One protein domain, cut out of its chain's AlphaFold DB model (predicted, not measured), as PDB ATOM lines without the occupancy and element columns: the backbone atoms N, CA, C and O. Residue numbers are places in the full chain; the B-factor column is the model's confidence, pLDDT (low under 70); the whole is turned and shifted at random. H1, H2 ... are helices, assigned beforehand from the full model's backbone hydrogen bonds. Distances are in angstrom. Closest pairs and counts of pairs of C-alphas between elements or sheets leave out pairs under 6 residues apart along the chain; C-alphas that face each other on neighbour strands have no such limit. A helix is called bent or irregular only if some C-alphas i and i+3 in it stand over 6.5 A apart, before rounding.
ATOM      1  N   LEU A 109      87.251 142.573 147.512       31.23
ATOM      2  CA  LEU A 109      87.897 141.400 148.127       31.23
ATOM      3  C   LEU A 109      87.113 140.085 147.927       31.23
ATOM      4  O   LEU A 109      87.700 139.009 148.014       31.23
ATOM      5  N   PHE A 110      85.801 140.164 147.684       39.91
ATOM      6  CA  PHE A 110      84.919 139.012 147.445       39.91
ATOM      7  C   PHE A 110      84.503 138.847 145.971       39.91
ATOM      8  O   PHE A 110      83.685 137.983 145.669       39.91
ATOM      9  N   GLY A 111      85.009 139.679 145.051       36.25
ATOM     10  CA  GLY A 111      84.684 139.638 143.614       36.25
ATOM     11  C   GLY A 111      83.239 140.022 143.250       36.25
ATOM     12  O   GLY A 111      82.913 140.226 142.077       36.25
ATOM     13  N   THR A 112      82.347 140.171 144.232       49.12
ATOM     14  CA  THR A 112      80.924 140.438 144.015       49.12
ATOM     15  C   THR A 112      80.676 141.891 143.623       49.12
ATOM     16  O   THR A 112      80.439 142.764 144.459       49.12
ATOM     17  N   THR A 113      80.665 142.134 142.315       54.81
ATOM     18  CA  THR A 113      80.152 143.372 141.716       54.81
ATOM     19  C   THR A 113      78.699 143.647 142.134       54.81
ATOM     20  O   THR A 113      77.931 142.733 142.443       54.81
ATOM     21  N   ALA A 114      78.265 144.910 142.060       39.44
ATOM     22  CA  ALA A 114      76.869 145.281 142.326       39.44
ATOM     23  C   ALA A 114      75.857 144.545 141.415       39.44
ATOM     24  O   ALA A 114      74.722 144.314 141.830       39.44
ATOM     25  N   SER A 115      76.264 144.119 140.209       45.16
ATOM     26  CA  SER A 115      75.442 143.256 139.349       45.16
ATOM     27  C   SER A 115      75.276 141.841 139.902       45.16
ATOM     28  O   SER A 115      74.199 141.276 139.747       45.16
ATOM     29  N   GLY A 116      76.277 141.288 140.595       51.06
ATOM     30  CA  GLY A 116      76.181 139.970 141.232       51.06
ATOM     31  C   GLY A 116      75.134 139.923 142.350       51.06
ATOM     32  O   GLY A 116      74.409 138.939 142.468       51.06
ATOM     33  N   ILE A 117      74.978 141.008 143.116       48.47
ATOM     34  CA  ILE A 117      73.927 141.127 144.146       48.47
ATOM     35  C   ILE A 117      72.535 141.204 143.499       48.47
ATOM     36  O   ILE A 117      71.594 140.552 143.955       48.47
ATOM     37  N   ASP A 118      72.394 141.965 142.415       53.91
ATOM     38  CA  ASP A 118      71.108 142.112 141.730       53.91
ATOM     39  C   ASP A 118      70.712 140.829 140.969       53.91
ATOM     40  O   ASP A 118      69.548 140.422 140.966       53.91
ATOM     41  N   GLU A 119      71.687 140.114 140.401       55.72
ATOM     42  CA  GLU A 119      71.492 138.791 139.803       55.72
ATOM     43  C   GLU A 119      71.197 137.711 140.858       55.72
ATOM     44  O   GLU A 119      70.311 136.886 140.639       55.72
ATOM     45  N   PHE A 120      71.820 137.772 142.040       65.94
ATOM     46  CA  PHE A 120      71.493 136.931 143.199       65.94
ATOM     47  C   PHE A 120      70.029 137.094 143.647       65.94
ATOM     48  O   PHE A 120      69.312 136.101 143.816       65.94
ATOM     49  N   VAL A 121      69.541 138.335 143.790       65.94
ATOM     50  CA  VAL A 121      68.143 138.607 144.180       65.94
ATOM     51  C   VAL A 121      67.162 138.118 143.107       65.94
ATOM     52  O   VAL A 121      66.116 137.550 143.437       65.94
ATOM     53  N   ARG A 122      67.495 138.282 141.819       69.12
ATOM     54  CA  ARG A 122      66.683 137.762 140.703       69.12
ATOM     55  C   ARG A 122      66.675 136.231 140.664       69.12
ATOM     56  O   ARG A 122      65.599 135.652 140.532       69.12
ATOM     57  N   ALA A 123      67.829 135.579 140.828       63.38
ATOM     58  CA  ALA A 123      67.953 134.123 140.844       63.38
ATOM     59  C   ALA A 123      67.154 133.503 142.001       63.38
ATOM     60  O   ALA A 123      66.331 132.622 141.757       63.38
ATOM     61  N   SER A 124      67.294 134.040 143.221       69.31
ATOM     62  CA  SER A 124      66.518 133.621 144.403       69.31
ATOM     63  C   SER A 124      65.010 133.594 144.095       69.31
ATOM     64  O   SER A 124      64.340 132.570 144.242       69.31
ATOM     65  N   ARG A 125      64.482 134.708 143.558       77.38
ATOM     66  CA  ARG A 125      63.057 134.863 143.209       77.38
ATOM     67  C   ARG A 125      62.593 133.962 142.059       77.38
ATOM     68  O   ARG A 125      61.440 133.547 142.063       77.38
ATOM     69  N   GLN A 126      63.443 133.677 141.070       75.81
ATOM     70  CA  GLN A 126      63.095 132.821 139.923       75.81
ATOM     71  C   GLN A 126      63.116 131.322 140.249       75.81
ATOM     72  O   GLN A 126      62.402 130.533 139.620       75.81
ATOM     73  N   ILE A 127      63.955 130.920 141.204       80.00
ATOM     74  CA  ILE A 127      64.134 129.515 141.585       80.00
ATOM     75  C   ILE A 127      63.151 129.125 142.701       80.00
ATOM     76  O   ILE A 127      62.710 127.978 142.735       80.00
ATOM     77  N   GLY A 128      62.745 130.078 143.548       86.38
ATOM     78  CA  GLY A 128      61.857 129.830 144.690       86.38
ATOM     79  C   GLY A 128      62.602 129.439 145.969       86.38
ATOM     80  O   GLY A 128      61.977 128.945 146.901       86.38
ATOM     81  N   LEU A 129      63.919 129.664 146.010       87.69
ATOM     82  CA  LEU A 129      64.744 129.497 147.205       87.69
ATOM     83  C   LEU A 129      64.694 130.757 148.068       87.69
ATOM     84  O   LEU A 129      64.596 131.877 147.558       87.69
ATOM     85  N   ASN A 130      64.835 130.587 149.381       90.12
ATOM     86  CA  ASN A 130      65.101 131.726 150.252       90.12
ATOM     87  C   ASN A 130      66.558 132.217 150.093       90.12
ATOM     88  O   ASN A 130      67.395 131.582 149.444       90.12
ATOM     89  N   SER A 131      66.878 133.384 150.659       83.38
ATOM     90  CA  SER A 131      68.210 133.989 150.516       83.38
ATOM     91  C   SER A 131      69.328 133.125 151.111       83.38
ATOM     92  O   SER A 131      70.403 133.047 150.524       83.38
ATOM     93  N   TYR A 132      69.078 132.435 152.227       85.69
ATOM     94  CA  TYR A 132      70.052 131.540 152.858       85.69
ATOM     95  C   TYR A 132      70.319 130.289 152.007       85.69
ATOM     96  O   TYR A 132      71.474 129.958 151.749       85.69
ATOM     97  N   GLU A 133      69.261 129.639 151.512       89.25
ATOM     98  CA  GLU A 133      69.347 128.500 150.586       89.25
ATOM     99  C   GLU A 133      70.053 128.878 149.278       89.25
ATOM    100  O   GLU A 133      70.823 128.086 148.740       89.25
ATOM    101  N   THR A 134      69.841 130.099 148.777       91.06
ATOM    102  CA  THR A 134      70.519 130.574 147.563       91.06
ATOM    103  C   THR A 134      72.014 130.791 147.811       91.06
ATOM    104  O   THR A 134      72.823 130.357 146.994       91.06
ATOM    105  N   VAL A 135      72.411 131.393 148.943       92.12
ATOM    106  CA  VAL A 135      73.836 131.550 149.303       92.12
ATOM    107  C   VAL A 135      74.513 130.191 149.495       92.12
ATOM    108  O   VAL A 135      75.601 129.980 148.963       92.12
ATOM    109  N   SER A 136      73.882 129.250 150.205       91.75
ATOM    110  CA  SER A 136      74.476 127.930 150.454       91.75
ATOM    111  C   SER A 136      74.564 127.068 149.187       91.75
ATOM    112  O   SER A 136      75.558 126.362 149.008       91.75
ATOM    113  N   SER A 137      73.590 127.185 148.275       93.31
ATOM    114  CA  SER A 137      73.645 126.581 146.935       93.31
ATOM    115  C   SER A 137      74.781 127.173 146.099       93.31
ATOM    116  O   SER A 137      75.570 126.435 145.513       93.31
ATOM    117  N   LEU A 138      74.904 128.507 146.064       96.31
ATOM    118  CA  LEU A 138      75.972 129.182 145.322       96.31
ATOM    119  C   LEU A 138      77.351 128.803 145.857       96.31
ATOM    120  O   LEU A 138      78.197 128.418 145.066       96.31
ATOM    121  N   GLN A 139      77.558 128.801 147.177       95.69
ATOM    122  CA  GLN A 139      78.835 128.409 147.779       95.69
ATOM    123  C   GLN A 139      79.260 126.984 147.378       95.69
ATOM    124  O   GLN A 139      80.429 126.752 147.070       95.69
ATOM    125  N   ARG A 140      78.321 126.029 147.337       95.19
ATOM    126  CA  ARG A 140      78.581 124.645 146.890       95.19
ATOM    127  C   ARG A 140      78.909 124.564 145.404       95.19
ATOM    128  O   ARG A 140      79.775 123.788 145.013       95.19
ATOM    129  N   ILE A 141      78.241 125.370 144.585       96.50
ATOM    130  CA  ILE A 141      78.487 125.442 143.144       96.50
ATOM    131  C   ILE A 141      79.838 126.108 142.849       96.50
ATOM    132  O   ILE A 141      80.587 125.596 142.025       96.50
ATOM    133  N   THR A 142      80.204 127.175 143.559       97.06
ATOM    134  CA  THR A 142      81.535 127.794 143.482       97.06
ATOM    135  C   THR A 142      82.621 126.779 143.859       97.06
ATOM    136  O   THR A 142      83.546 126.574 143.081       97.06
ATOM    137  N   GLN A 143      82.448 126.016 144.948       95.62
ATOM    138  CA  GLN A 143      83.357 124.910 145.299       95.62
ATOM    139  C   GLN A 143      83.406 123.791 144.239       95.62
ATOM    140  O   GLN A 143      84.447 123.164 144.047       95.62
ATOM    141  N   ALA A 144      82.302 123.524 143.534       96.56
ATOM    142  CA  ALA A 144      82.257 122.552 142.438       96.56
ATOM    143  C   ALA A 144      83.020 123.020 141.188       96.56
ATOM    144  O   ALA A 144      83.658 122.208 140.508       96.56
ATOM    145  N   LEU A 145      82.961 124.322 140.904       97.38
ATOM    146  CA  LEU A 145      83.680 124.983 139.817       97.38
ATOM    147  C   LEU A 145      85.185 125.028 140.102       97.38
ATOM    148  O   LEU A 145      85.976 124.564 139.280       97.38
ATOM    149  N   GLU A 146      85.563 125.468 141.305       96.00
ATOM    150  CA  GLU A 146      86.945 125.457 141.796       96.00
ATOM    151  C   GLU A 146      87.535 124.039 141.885       96.00
ATOM    152  O   GLU A 146      88.722 123.852 141.631       96.00
ATOM    153  N   GLY A 147      86.722 123.030 142.226       92.56
ATOM    154  CA  GLY A 147      87.180 121.647 142.406       92.56
ATOM    155  C   GLY A 147      88.045 121.442 143.658       92.56
ATOM    156  O   GLY A 147      88.851 120.521 143.701       92.56
ATOM    157  N   THR A 148      87.902 122.313 144.659       88.00
ATOM    158  CA  THR A 148      88.794 122.430 145.827       88.00
ATOM    159  C   THR A 148      88.342 121.646 147.061       88.00
ATOM    160  O   THR A 148      89.109 121.527 148.013       88.00
ATOM    161  N   SER A 149      87.114 121.113 147.088       95.62
ATOM    162  CA  SER A 149      86.567 120.395 148.252       95.62
ATOM    163  C   SER A 149      85.814 119.123 147.859       95.62
ATOM    164  O   SER A 149      85.211 119.055 146.790       95.62
ATOM    165  N   VAL A 150      85.762 118.132 148.757       94.06
ATOM    166  CA  VAL A 150      85.001 116.875 148.563       94.06
ATOM    167  C   VAL A 150      83.504 117.144 148.331       94.06
ATOM    168  O   VAL A 150      82.848 116.472 147.531       94.06
ATOM    169  N   ALA A 151      82.951 118.169 148.992       90.50
ATOM    170  CA  ALA A 151      81.583 118.627 148.752       90.50
ATOM    171  C   ALA A 151      81.428 119.244 147.351       90.50
ATOM    172  O   ALA A 151      80.445 118.959 146.666       90.50
ATOM    173  N   GLY A 152      82.423 120.022 146.913       94.69
ATOM    174  CA  GLY A 152      82.539 120.562 145.562       94.69
ATOM    175  C   GLY A 152      82.615 119.463 144.506       94.69
ATOM    176  O   GLY A 152      81.830 119.483 143.567       94.69
ATOM    177  N   GLU A 153      83.464 118.446 144.671       96.31
ATOM    178  CA  GLU A 153      83.540 117.308 143.745       96.31
ATOM    179  C   GLU A 153      82.222 116.524 143.660       96.31
ATOM    180  O   GLU A 153      81.793 116.150 142.564       96.31
ATOM    181  N   ARG A 154      81.538 116.305 144.794       96.25
ATOM    182  CA  ARG A 154      80.212 115.664 144.803       96.25
ATOM    183  C   ARG A 154      79.179 116.519 144.068       96.25
ATOM    184  O   ARG A 154      78.444 115.990 143.237       96.25
ATOM    185  N   ALA A 155      79.143 117.827 144.322       96.38
ATOM    186  CA  ALA A 155      78.267 118.749 143.606       96.38
ATOM    187  C   ALA A 155      78.614 118.815 142.104       96.38
ATOM    188  O   ALA A 155      77.711 118.765 141.277       96.38
ATOM    189  N   ARG A 156      79.900 118.820 141.728       97.50
ATOM    190  CA  ARG A 156      80.388 118.798 140.334       97.50
ATOM    191  C   ARG A 156      79.947 117.533 139.601       97.50
ATOM    192  O   ARG A 156      79.539 117.611 138.444       97.50
ATOM    193  N   ARG A 157      80.000 116.378 140.276       97.56
ATOM    194  CA  ARG A 157      79.502 115.098 139.753       97.56
ATOM    195  C   ARG A 157      78.009 115.176 139.452       97.56
ATOM    196  O   ARG A 157      77.630 114.921 138.317       97.56
ATOM    197  N   VAL A 158      77.200 115.617 140.417       97.00
ATOM    198  CA  VAL A 158      75.748 115.760 140.234       97.00
ATOM    199  C   VAL A 158      75.419 116.790 139.147       97.00
ATOM    200  O   VAL A 158      74.592 116.528 138.283       97.00
ATOM    201  N   LEU A 159      76.100 117.938 139.109       97.62
ATOM    202  CA  LEU A 159      75.908 118.944 138.058       97.62
ATOM    203  C   LEU A 159      76.141 118.347 136.658       97.62
ATOM    204  O   LEU A 159      75.276 118.485 135.791       97.62
ATOM    205  N   ARG A 160      77.240 117.600 136.458       97.38
ATOM    206  CA  ARG A 160      77.497 116.866 135.204       97.38
ATOM    207  C   ARG A 160      76.459 115.777 134.933       97.38
ATOM    208  O   ARG A 160      75.998 115.659 133.803       97.38
ATOM    209  N   GLU A 161      76.070 114.998 135.943       96.56
ATOM    210  CA  GLU A 161      75.041 113.956 135.816       96.56
ATOM    211  C   GLU A 161      73.706 114.541 135.356       96.56
ATOM    212  O   GLU A 161      73.023 113.899 134.565       96.56
ATOM    213  N   TYR A 162      73.361 115.764 135.774       96.56
ATOM    214  CA  TYR A 162      72.178 116.518 135.339       96.56
ATOM    215  C   TYR A 162      72.375 117.273 134.010       96.56
ATOM    216  O   TYR A 162      71.449 117.925 133.537       96.56
ATOM    217  N   GLY A 163      73.534 117.147 133.357       97.00
ATOM    218  CA  GLY A 163      73.821 117.766 132.058       97.00
ATOM    219  C   GLY A 163      74.228 119.241 132.126       97.00
ATOM    220  O   GLY A 163      74.263 119.907 131.095       97.00
ATOM    221  N   VAL A 164      74.548 119.761 133.314       97.88
ATOM    222  CA  VAL A 164      75.041 121.132 133.497       97.88
ATOM    223  C   VAL A 164      76.537 121.168 133.199       97.88
ATOM    224  O   VAL A 164      77.328 120.486 133.856       97.88
ATOM    225  N   ASN A 165      76.948 121.974 132.215       97.25
ATOM    226  CA  ASN A 165      78.363 122.077 131.868       97.25
ATOM    227  C   ASN A 165      79.112 122.988 132.853       97.25
ATOM    228  O   ASN A 165      79.083 124.211 132.721       97.25
ATOM    229  N   VAL A 166      79.807 122.364 133.802       97.31
ATOM    230  CA  VAL A 166      80.692 122.994 134.798       97.31
ATOM    231  C   VAL A 166      82.150 123.109 134.341       97.31
ATOM    232  O   VAL A 166      82.960 123.724 135.029       97.31
ATOM    233  N   ASP A 167      82.519 122.510 133.208       96.19
ATOM    234  CA  ASP A 167      83.910 122.449 132.770       96.19
ATOM    235  C   ASP A 167      84.284 123.667 131.917       96.19
ATOM    236  O   ASP A 167      83.638 123.978 130.917       96.19
ATOM    237  N   GLY A 168      85.339 124.369 132.341       95.50
ATOM    238  CA  GLY A 168      85.799 125.617 131.724       95.50
ATOM    239  C   GLY A 168      85.066 126.884 132.186       95.50
ATOM    240  O   GLY A 168      85.310 127.943 131.616       95.50
ATOM    241  N   ARG A 169      84.192 126.797 133.197       97.19
ATOM    242  CA  ARG A 169      83.517 127.962 133.796       97.19
ATOM    243  C   ARG A 169      84.311 128.579 134.946       97.19
ATOM    244  O   ARG A 169      84.975 127.862 135.692       97.19
ATOM    245  N   SER A 170      84.216 129.900 135.087       96.94
ATOM    246  CA  SER A 170      84.795 130.644 136.214       96.94
ATOM    247  C   SER A 170      84.009 130.351 137.498       96.94
ATOM    248  O   SER A 170      82.796 130.152 137.414       96.94
ATOM    249  N   PRO A 171      84.619 130.401 138.698       96.06
ATOM    250  CA  PRO A 171      83.884 130.422 139.969       96.06
ATOM    251  C   PRO A 171      82.765 131.487 140.026       96.06
ATOM    252  O   PRO A 171      81.740 131.266 140.675       96.06
ATOM    253  N   ASP A 172      82.919 132.591 139.280       94.31
ATOM    254  CA  ASP A 172      81.919 133.662 139.123       94.31
ATOM    255  C   ASP A 172      80.630 133.209 138.402       94.31
ATOM    256  O   ASP A 172      79.557 133.773 138.619       94.31
ATOM    257  N   ASP A 173      80.695 132.152 137.579       96.12
ATOM    258  CA  ASP A 173      79.555 131.627 136.813       96.12
ATOM    259  C   ASP A 173      78.542 130.857 137.684       96.12
ATOM    260  O   ASP A 173      77.553 130.319 137.169       96.12
ATOM    261  N   GLY A 174      78.744 130.790 139.006       95.19
ATOM    262  CA  GLY A 174      77.923 129.991 139.921       95.19
ATOM    263  C   GLY A 174      76.415 130.262 139.823       95.19
ATOM    264  O   GLY A 174      75.612 129.331 139.896       95.19
ATOM    265  N   ALA A 175      76.007 131.507 139.551       94.50
ATOM    266  CA  ALA A 175      74.598 131.861 139.338       94.50
ATOM    267  C   ALA A 175      74.031 131.375 137.986       94.50
ATOM    268  O   ALA A 175      72.835 131.089 137.875       94.50
ATOM    269  N   ALA A 176      74.859 131.257 136.942       95.44
ATOM    270  CA  ALA A 176      74.461 130.635 135.679       95.44
ATOM    271  C   ALA A 176      74.310 129.115 135.847       95.44
ATOM    272  O   ALA A 176      73.267 128.561 135.500       95.44
ATOM    273  N   VAL A 177      75.289 128.471 136.489       96.75
ATOM    274  CA  VAL A 177      75.285 127.030 136.785       96.75
ATOM    275  C   VAL A 177      74.101 126.632 137.674       96.75
ATOM    276  O   VAL A 177      73.433 125.637 137.394       96.75
ATOM    277  N   LEU A 178      73.759 127.439 138.686       96.19
ATOM    278  CA  LEU A 178      72.577 127.212 139.529       96.19
ATOM    279  C   LEU A 178      71.266 127.264 138.725       96.19
ATOM    280  O   LEU A 178      70.387 126.423 138.920       96.19
ATOM    281  N   ARG A 179      71.123 128.224 137.799       95.56
ATOM    282  CA  ARG A 179      69.935 128.322 136.931       95.56
ATOM    283  C   ARG A 179      69.818 127.124 135.992       95.56
ATOM    284  O   ARG A 179      68.725 126.579 135.858       95.56
ATOM    285  N   GLU A 180      70.921 126.700 135.383       96.38
ATOM    286  CA  GLU A 180      70.956 125.518 134.513       96.38
ATOM    287  C   GLU A 180      70.616 124.236 135.279       96.38
ATOM    288  O   GLU A 180      69.798 123.450 134.808       96.38
ATOM    289  N   PHE A 181      71.137 124.062 136.496       96.56
ATOM    290  CA  PHE A 181      70.795 122.924 137.353       96.56
ATOM    291  C   PHE A 181      69.301 122.866 137.690       96.56
ATOM    292  O   PHE A 181      68.669 121.818 137.569       96.56
ATOM    293  N   VAL A 182      68.699 124.004 138.043       94.88
ATOM    294  CA  VAL A 182      67.257 124.095 138.321       94.88
ATOM    295  C   VAL A 182      66.420 123.793 137.076       94.88
ATOM    296  O   VAL A 182      65.384 123.130 137.177       94.88
ATOM    297  N   GLN A 183      66.855 124.238 135.895       94.06
ATOM    298  CA  GLN A 183      66.193 123.909 134.630       94.06
ATOM    299  C   GLN A 183      66.314 122.412 134.300       94.06
ATOM    300  O   GLN A 183      65.309 121.784 133.962       94.06
ATOM    301  N   ALA A 184      67.495 121.818 134.484       93.56
ATOM    302  CA  ALA A 184      67.734 120.390 134.286       93.56
ATOM    303  C   ALA A 184      66.897 119.511 135.234       93.56
ATOM    304  O   ALA A 184      66.264 118.554 134.785       93.56
ATOM    305  N   MET A 185      66.812 119.865 136.524       94.62
ATOM    306  CA  MET A 185      65.935 119.183 137.487       94.62
ATOM    307  C   MET A 185      64.462 119.228 137.059       94.62
ATOM    308  O   MET A 185      63.777 118.207 137.119       94.62
ATOM    309  N   ARG A 186      63.968 120.384 136.587       90.19
ATOM    310  CA  ARG A 186      62.588 120.515 136.080       90.19
ATOM    311  C   ARG A 186      62.346 119.656 134.831       90.19
ATOM    312  O   ARG A 186      61.247 119.130 134.680       90.19
ATOM    313  N   GLY A 187      63.360 119.469 133.983       88.94
ATOM    314  CA  GLY A 187      63.297 118.592 132.808       88.94
ATOM    315  C   GLY A 187      63.267 117.089 133.127       88.94
ATOM    316  O   GLY A 187      62.669 116.326 132.375       88.94
ATOM    317  N   ARG A 188      63.856 116.651 134.249       85.38
ATOM    318  CA  ARG A 188      63.996 115.225 134.625       85.38
ATOM    319  C   ARG A 188      62.858 114.626 135.456       85.38
ATOM    320  O   ARG A 188      62.985 113.515 135.963       85.38
ATOM    321  N   ARG A 189      61.725 115.319 135.584       66.56
ATOM    322  CA  ARG A 189      60.600 114.917 136.455       66.56
ATOM    323  C   ARG A 189      59.955 113.548 136.146       66.56
ATOM    324  O   ARG A 189      59.119 113.117 136.933       66.56
ATOM    325  N   ALA A 190      60.321 112.868 135.056       44.59
ATOM    326  CA  ALA A 190      59.827 111.528 134.721       44.59
ATOM    327  C   ALA A 190      60.542 110.381 135.472       44.59
ATOM    328  O   ALA A 190      59.883 109.414 135.844       44.59
ATOM    329  N   ASP A 191      61.850 110.497 135.740       56.09
ATOM    330  CA  ASP A 191      62.705 109.329 136.052       56.09
ATOM    331  C   ASP A 191      63.181 109.241 137.519       56.09
ATOM    332  O   ASP A 191      63.994 108.390 137.870       56.09
ATOM    333  N   GLY A 192      62.646 110.096 138.399       70.50
ATOM    334  CA  GLY A 192      62.881 110.042 139.847       70.50
ATOM    335  C   GLY A 192      64.124 110.802 140.323       70.50
ATOM    336  O   GLY A 192      65.229 110.267 140.371       70.50
ATOM    337  N   LEU A 193      63.921 112.046 140.771       80.50
ATOM    338  CA  LEU A 193      64.948 112.845 141.448       80.50
ATOM    339  C   LEU A 193      65.357 112.183 142.774       80.50
ATOM    340  O   LEU A 193      64.505 111.928 143.629       80.50
ATOM    341  N   ARG A 194      66.658 111.954 142.985       88.12
ATOM    342  CA  ARG A 194      67.176 111.490 144.278       88.12
ATOM    343  C   ARG A 194      67.481 112.679 145.185       88.12
ATOM    344  O   ARG A 194      68.220 113.590 144.820       88.12
ATOM    345  N   ASN A 195      66.930 112.666 146.399       87.75
ATOM    346  CA  ASN A 195      67.064 113.790 147.331       87.75
ATOM    347  C   ASN A 195      68.525 114.096 147.707       87.75
ATOM    348  O   ASN A 195      68.865 115.255 147.921       87.75
ATOM    349  N   ASP A 196      69.403 113.093 147.771       89.31
ATOM    350  CA  ASP A 196      70.811 113.285 148.128       89.31
ATOM    351  C   ASP A 196      71.650 113.918 147.001       89.31
ATOM    352  O   ASP A 196      72.643 114.586 147.290       89.31
ATOM    353  N   GLU A 197      71.224 113.787 145.741       93.62
ATOM    354  CA  GLU A 197      71.776 114.531 144.601       93.62
ATOM    355  C   GLU A 197      71.379 116.012 144.695       93.62
ATOM    356  O   GLU A 197      72.235 116.900 144.665       93.62
ATOM    357  N   VAL A 198      70.088 116.288 144.915       93.19
ATOM    358  CA  VAL A 198      69.568 117.655 145.101       93.19
ATOM    359  C   VAL A 198      70.253 118.345 146.289       93.19
ATOM    360  O   VAL A 198      70.690 119.491 146.171       93.19
ATOM    361  N   PHE A 199      70.429 117.641 147.413       94.69
ATOM    362  CA  PHE A 199      71.140 118.157 148.587       94.69
ATOM    363  C   PHE A 199      72.661 118.266 148.404       94.69
ATOM    364  O   PHE A 199      73.290 119.041 149.128       94.69
ATOM    365  N   ALA A 200      73.282 117.546 147.463       95.75
ATOM    366  CA  ALA A 200      74.697 117.749 147.160       95.75
ATOM    367  C   ALA A 200      74.927 119.157 146.592       95.75
ATOM    368  O   ALA A 200      75.784 119.882 147.102       95.75
ATOM    369  N   VAL A 201      74.108 119.560 145.613       96.25
ATOM    370  CA  VAL A 201      74.229 120.848 144.911       96.25
ATOM    371  C   VAL A 201      73.606 122.000 145.701       96.25
ATOM    372  O   VAL A 201      74.276 123.001 145.935       96.25
ATOM    373  N   LEU A 202      72.353 121.873 146.154       95.19
ATOM    374  CA  LEU A 202      71.658 122.971 146.842       95.19
ATOM    375  C   LEU A 202      71.959 123.041 148.349       95.19
ATOM    376  O   LEU A 202      71.684 124.042 149.005       95.19
ATOM    377  N   GLY A 203      72.492 121.970 148.941       93.19
ATOM    378  CA  GLY A 203      72.515 121.817 150.398       93.19
ATOM    379  C   GLY A 203      71.128 121.538 150.991       93.19
ATOM    380  O   GLY A 203      70.163 121.375 150.244       93.19
ATOM    381  N   PRO A 204      71.010 121.454 152.330       86.56
ATOM    382  CA  PRO A 204      69.745 121.162 153.000       86.56
ATOM    383  C   PRO A 204      68.686 122.216 152.660       86.56
ATOM    384  O   PRO A 204      68.857 123.392 152.973       86.56
ATOM    385  N   GLN A 205      67.602 121.782 152.019       86.38
ATOM    386  CA  GLN A 205      66.488 122.642 151.617       86.38
ATOM    387  C   GLN A 205      65.329 122.534 152.603       86.38
ATOM    388  O   GLN A 205      65.051 121.457 153.135       86.38
ATOM    389  N   SER A 206      64.602 123.631 152.800       62.56
ATOM    390  CA  SER A 206      63.321 123.590 153.500       62.56
ATOM    391  C   SER A 206      62.273 122.802 152.702       62.56
ATOM    392  O   SER A 206      62.303 122.746 151.469       62.56
ATOM    393  N   ILE A 207      61.297 122.217 153.406       49.06
ATOM    394  CA  ILE A 207      60.169 121.495 152.788       49.06
ATOM    395  C   ILE A 207      59.413 122.410 151.808       49.06
ATOM    396  O   ILE A 207      59.006 121.965 150.738       49.06
ATOM    397  N   SER A 208      59.285 123.697 152.141       56.44
ATOM    398  CA  SER A 208      58.671 124.720 151.288       56.44
ATOM    399  C   SER A 208      59.431 124.923 149.977       56.44
ATOM    400  O   SER A 208      58.804 124.970 148.922       56.44
ATOM    401  N   SER A 209      60.763 124.991 150.019       75.94
ATOM    402  CA  SER A 209      61.596 125.169 148.823       75.94
ATOM    403  C   SER A 209      61.646 123.904 147.965       75.94
ATOM    404  O   SER A 209      61.531 123.991 146.745       75.94
ATOM    405  N   LEU A 210      61.682 122.712 148.576       71.38
ATOM    406  CA  LEU A 210      61.494 121.446 147.850       71.38
ATOM    407  C   LEU A 210      60.114 121.380 147.177       71.38
ATOM    408  O   LEU A 210      60.017 121.000 146.012       71.38
ATOM    409  N   ALA A 211      59.049 121.804 147.864       69.00
ATOM    410  CA  ALA A 211      57.709 121.872 147.288       69.00
ATOM    411  C   ALA A 211      57.610 122.907 146.150       69.00
ATOM    412  O   ALA A 211      56.972 122.625 145.137       69.00
ATOM    413  N   ALA A 212      58.271 124.064 146.267       70.00
ATOM    414  CA  ALA A 212      58.321 125.093 145.227       70.00
ATOM    415  C   ALA A 212      59.128 124.656 143.986       70.00
ATOM    416  O   ALA A 212      58.753 124.977 142.860       70.00
ATOM    417  N   LEU A 213      60.198 123.876 144.169       70.88
ATOM    418  CA  LEU A 213      60.942 123.246 143.071       70.88
ATOM    419  C   LEU A 213      60.115 122.143 142.379       70.88
ATOM    420  O   LEU A 213      60.160 121.996 141.153       70.88
ATOM    421  N   ASN A 214      59.332 121.386 143.153       65.62
ATOM    422  CA  ASN A 214      58.554 120.251 142.658       65.62
ATOM    423  C   ASN A 214      57.222 120.652 141.984       65.62
ATOM    424  O   ASN A 214      56.748 119.937 141.106       65.62
ATOM    425  N   ASN A 215      56.614 121.785 142.354       51.81
ATOM    426  CA  ASN A 215      55.223 122.095 142.002       51.81
ATOM    427  C   ASN A 215      55.068 123.314 141.065       51.81
ATOM    428  O   ASN A 215      55.264 124.460 141.469       51.81
ATOM    429  N   ASP A 216      54.607 123.081 139.832       43.19
ATOM    430  CA  ASP A 216      54.361 124.137 138.829       43.19
ATOM    431  C   ASP A 216      53.164 125.056 139.156       43.19
ATOM    432  O   ASP A 216      52.932 126.054 138.469       43.19
ATOM    433  N   ALA A 217      52.397 124.767 140.213       35.75
ATOM    434  CA  ALA A 217      51.204 125.529 140.586       35.75
ATOM    435  C   ALA A 217      51.471 126.991 141.014       35.75
ATOM    436  O   ALA A 217      50.530 127.791 141.048       35.75
TER     437      ALA A 217
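AT A GLANCE: This is residues 109 to 217 of the 1266 residues of an uncharacterized protein of Rhodovarius sp. CCP-6 (UniProt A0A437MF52). Six helices pack mostly crosswise into a body built round H2, on which H3, H4 and H5 pack at nearly right angles. H1 runs side by side with H4 and the same way, its later part also packing on the start of H2, while the short H6 sits near the far ends of H1 and H4. The printed part has 109 residues, with six named helices, H1 to H6 in order, and no named strand; the class is all helix. It is compact, with a radius of gyration of the C-alphas of 13.1 A, yet elongated in outline, spanning 41 by 26 by 20 A.

IN THESE COORDINATES: Find C-alpha 114 at (76.869, 145.281, 142.326); there H1 begins, running through residues 114 to 127 over 20.3 A. Next comes H2, residues 131 to 146, 22.4 A long, then H3, residues 150 to 161, 16.4 A long. Look for C-alpha 171 at (83.884, 130.422, 139.969) to enter H4, the longest helix, residues 171 to 187 over 24.8 A. It is irregular, with C-alphas 172 and 175 standing 7.5 A apart, and has a kink of 29 degrees near residue 178. H5 takes residues 195 to 202, and H6, residues 207 to 214, ends at C-alpha 214, (58.554, 120.251, 142.658).

HOW THE PARTS SIT: Start at H2, the hub, which touches four helices. With residues 140 to 146 alone it touches H3, about perpendicular at 89 degrees; the closest C-alphas, of Ala 144 and Gly 152, are 3.7 A apart. H5 touches H2 at 85 degrees, about perpendicular, with the C-alphas of Ser 137 and Leu 202 closest at 4.1 A. H5 also touches H3, where the C-alphas of Ala 155 and Val 201 come closest at 4.7 A. H4 touches H2 with residues 171 to 178 alone, closest at the C-alphas of Thr 142 and Pro 171, 5.0 A. H1 touches H4 at a shallow tilt of 13 degrees, the same way, and the C-alphas of Ile 127 and Val 182 are closest at 7.1 A. H1 touches H2 too, closest at the C-alphas of Ser 124 and Thr 134, 5.9 A. H6 and H4 only just touch, with 3 pairs of C-alphas within 8 A, the closest those of Arg 186 and Leu 213, 7.7 A. H2 and H6 are apart. In H1, H2, H3, H5 and H6 every O i to N i+4 pair is within hydrogen-bond range; in H4, 11 of 13 are.

THE WHOLE: The C-alphas of Leu 109 and Ala 190, the two farthest apart, are 43.1 A from each other. The printed part has no cut, and no link is long. Mean pLDDT of the printed part is 82.2; look for values under 70 at residues 109 to 124, 189 to 191, 206 to 208, 211 and 214 to 217.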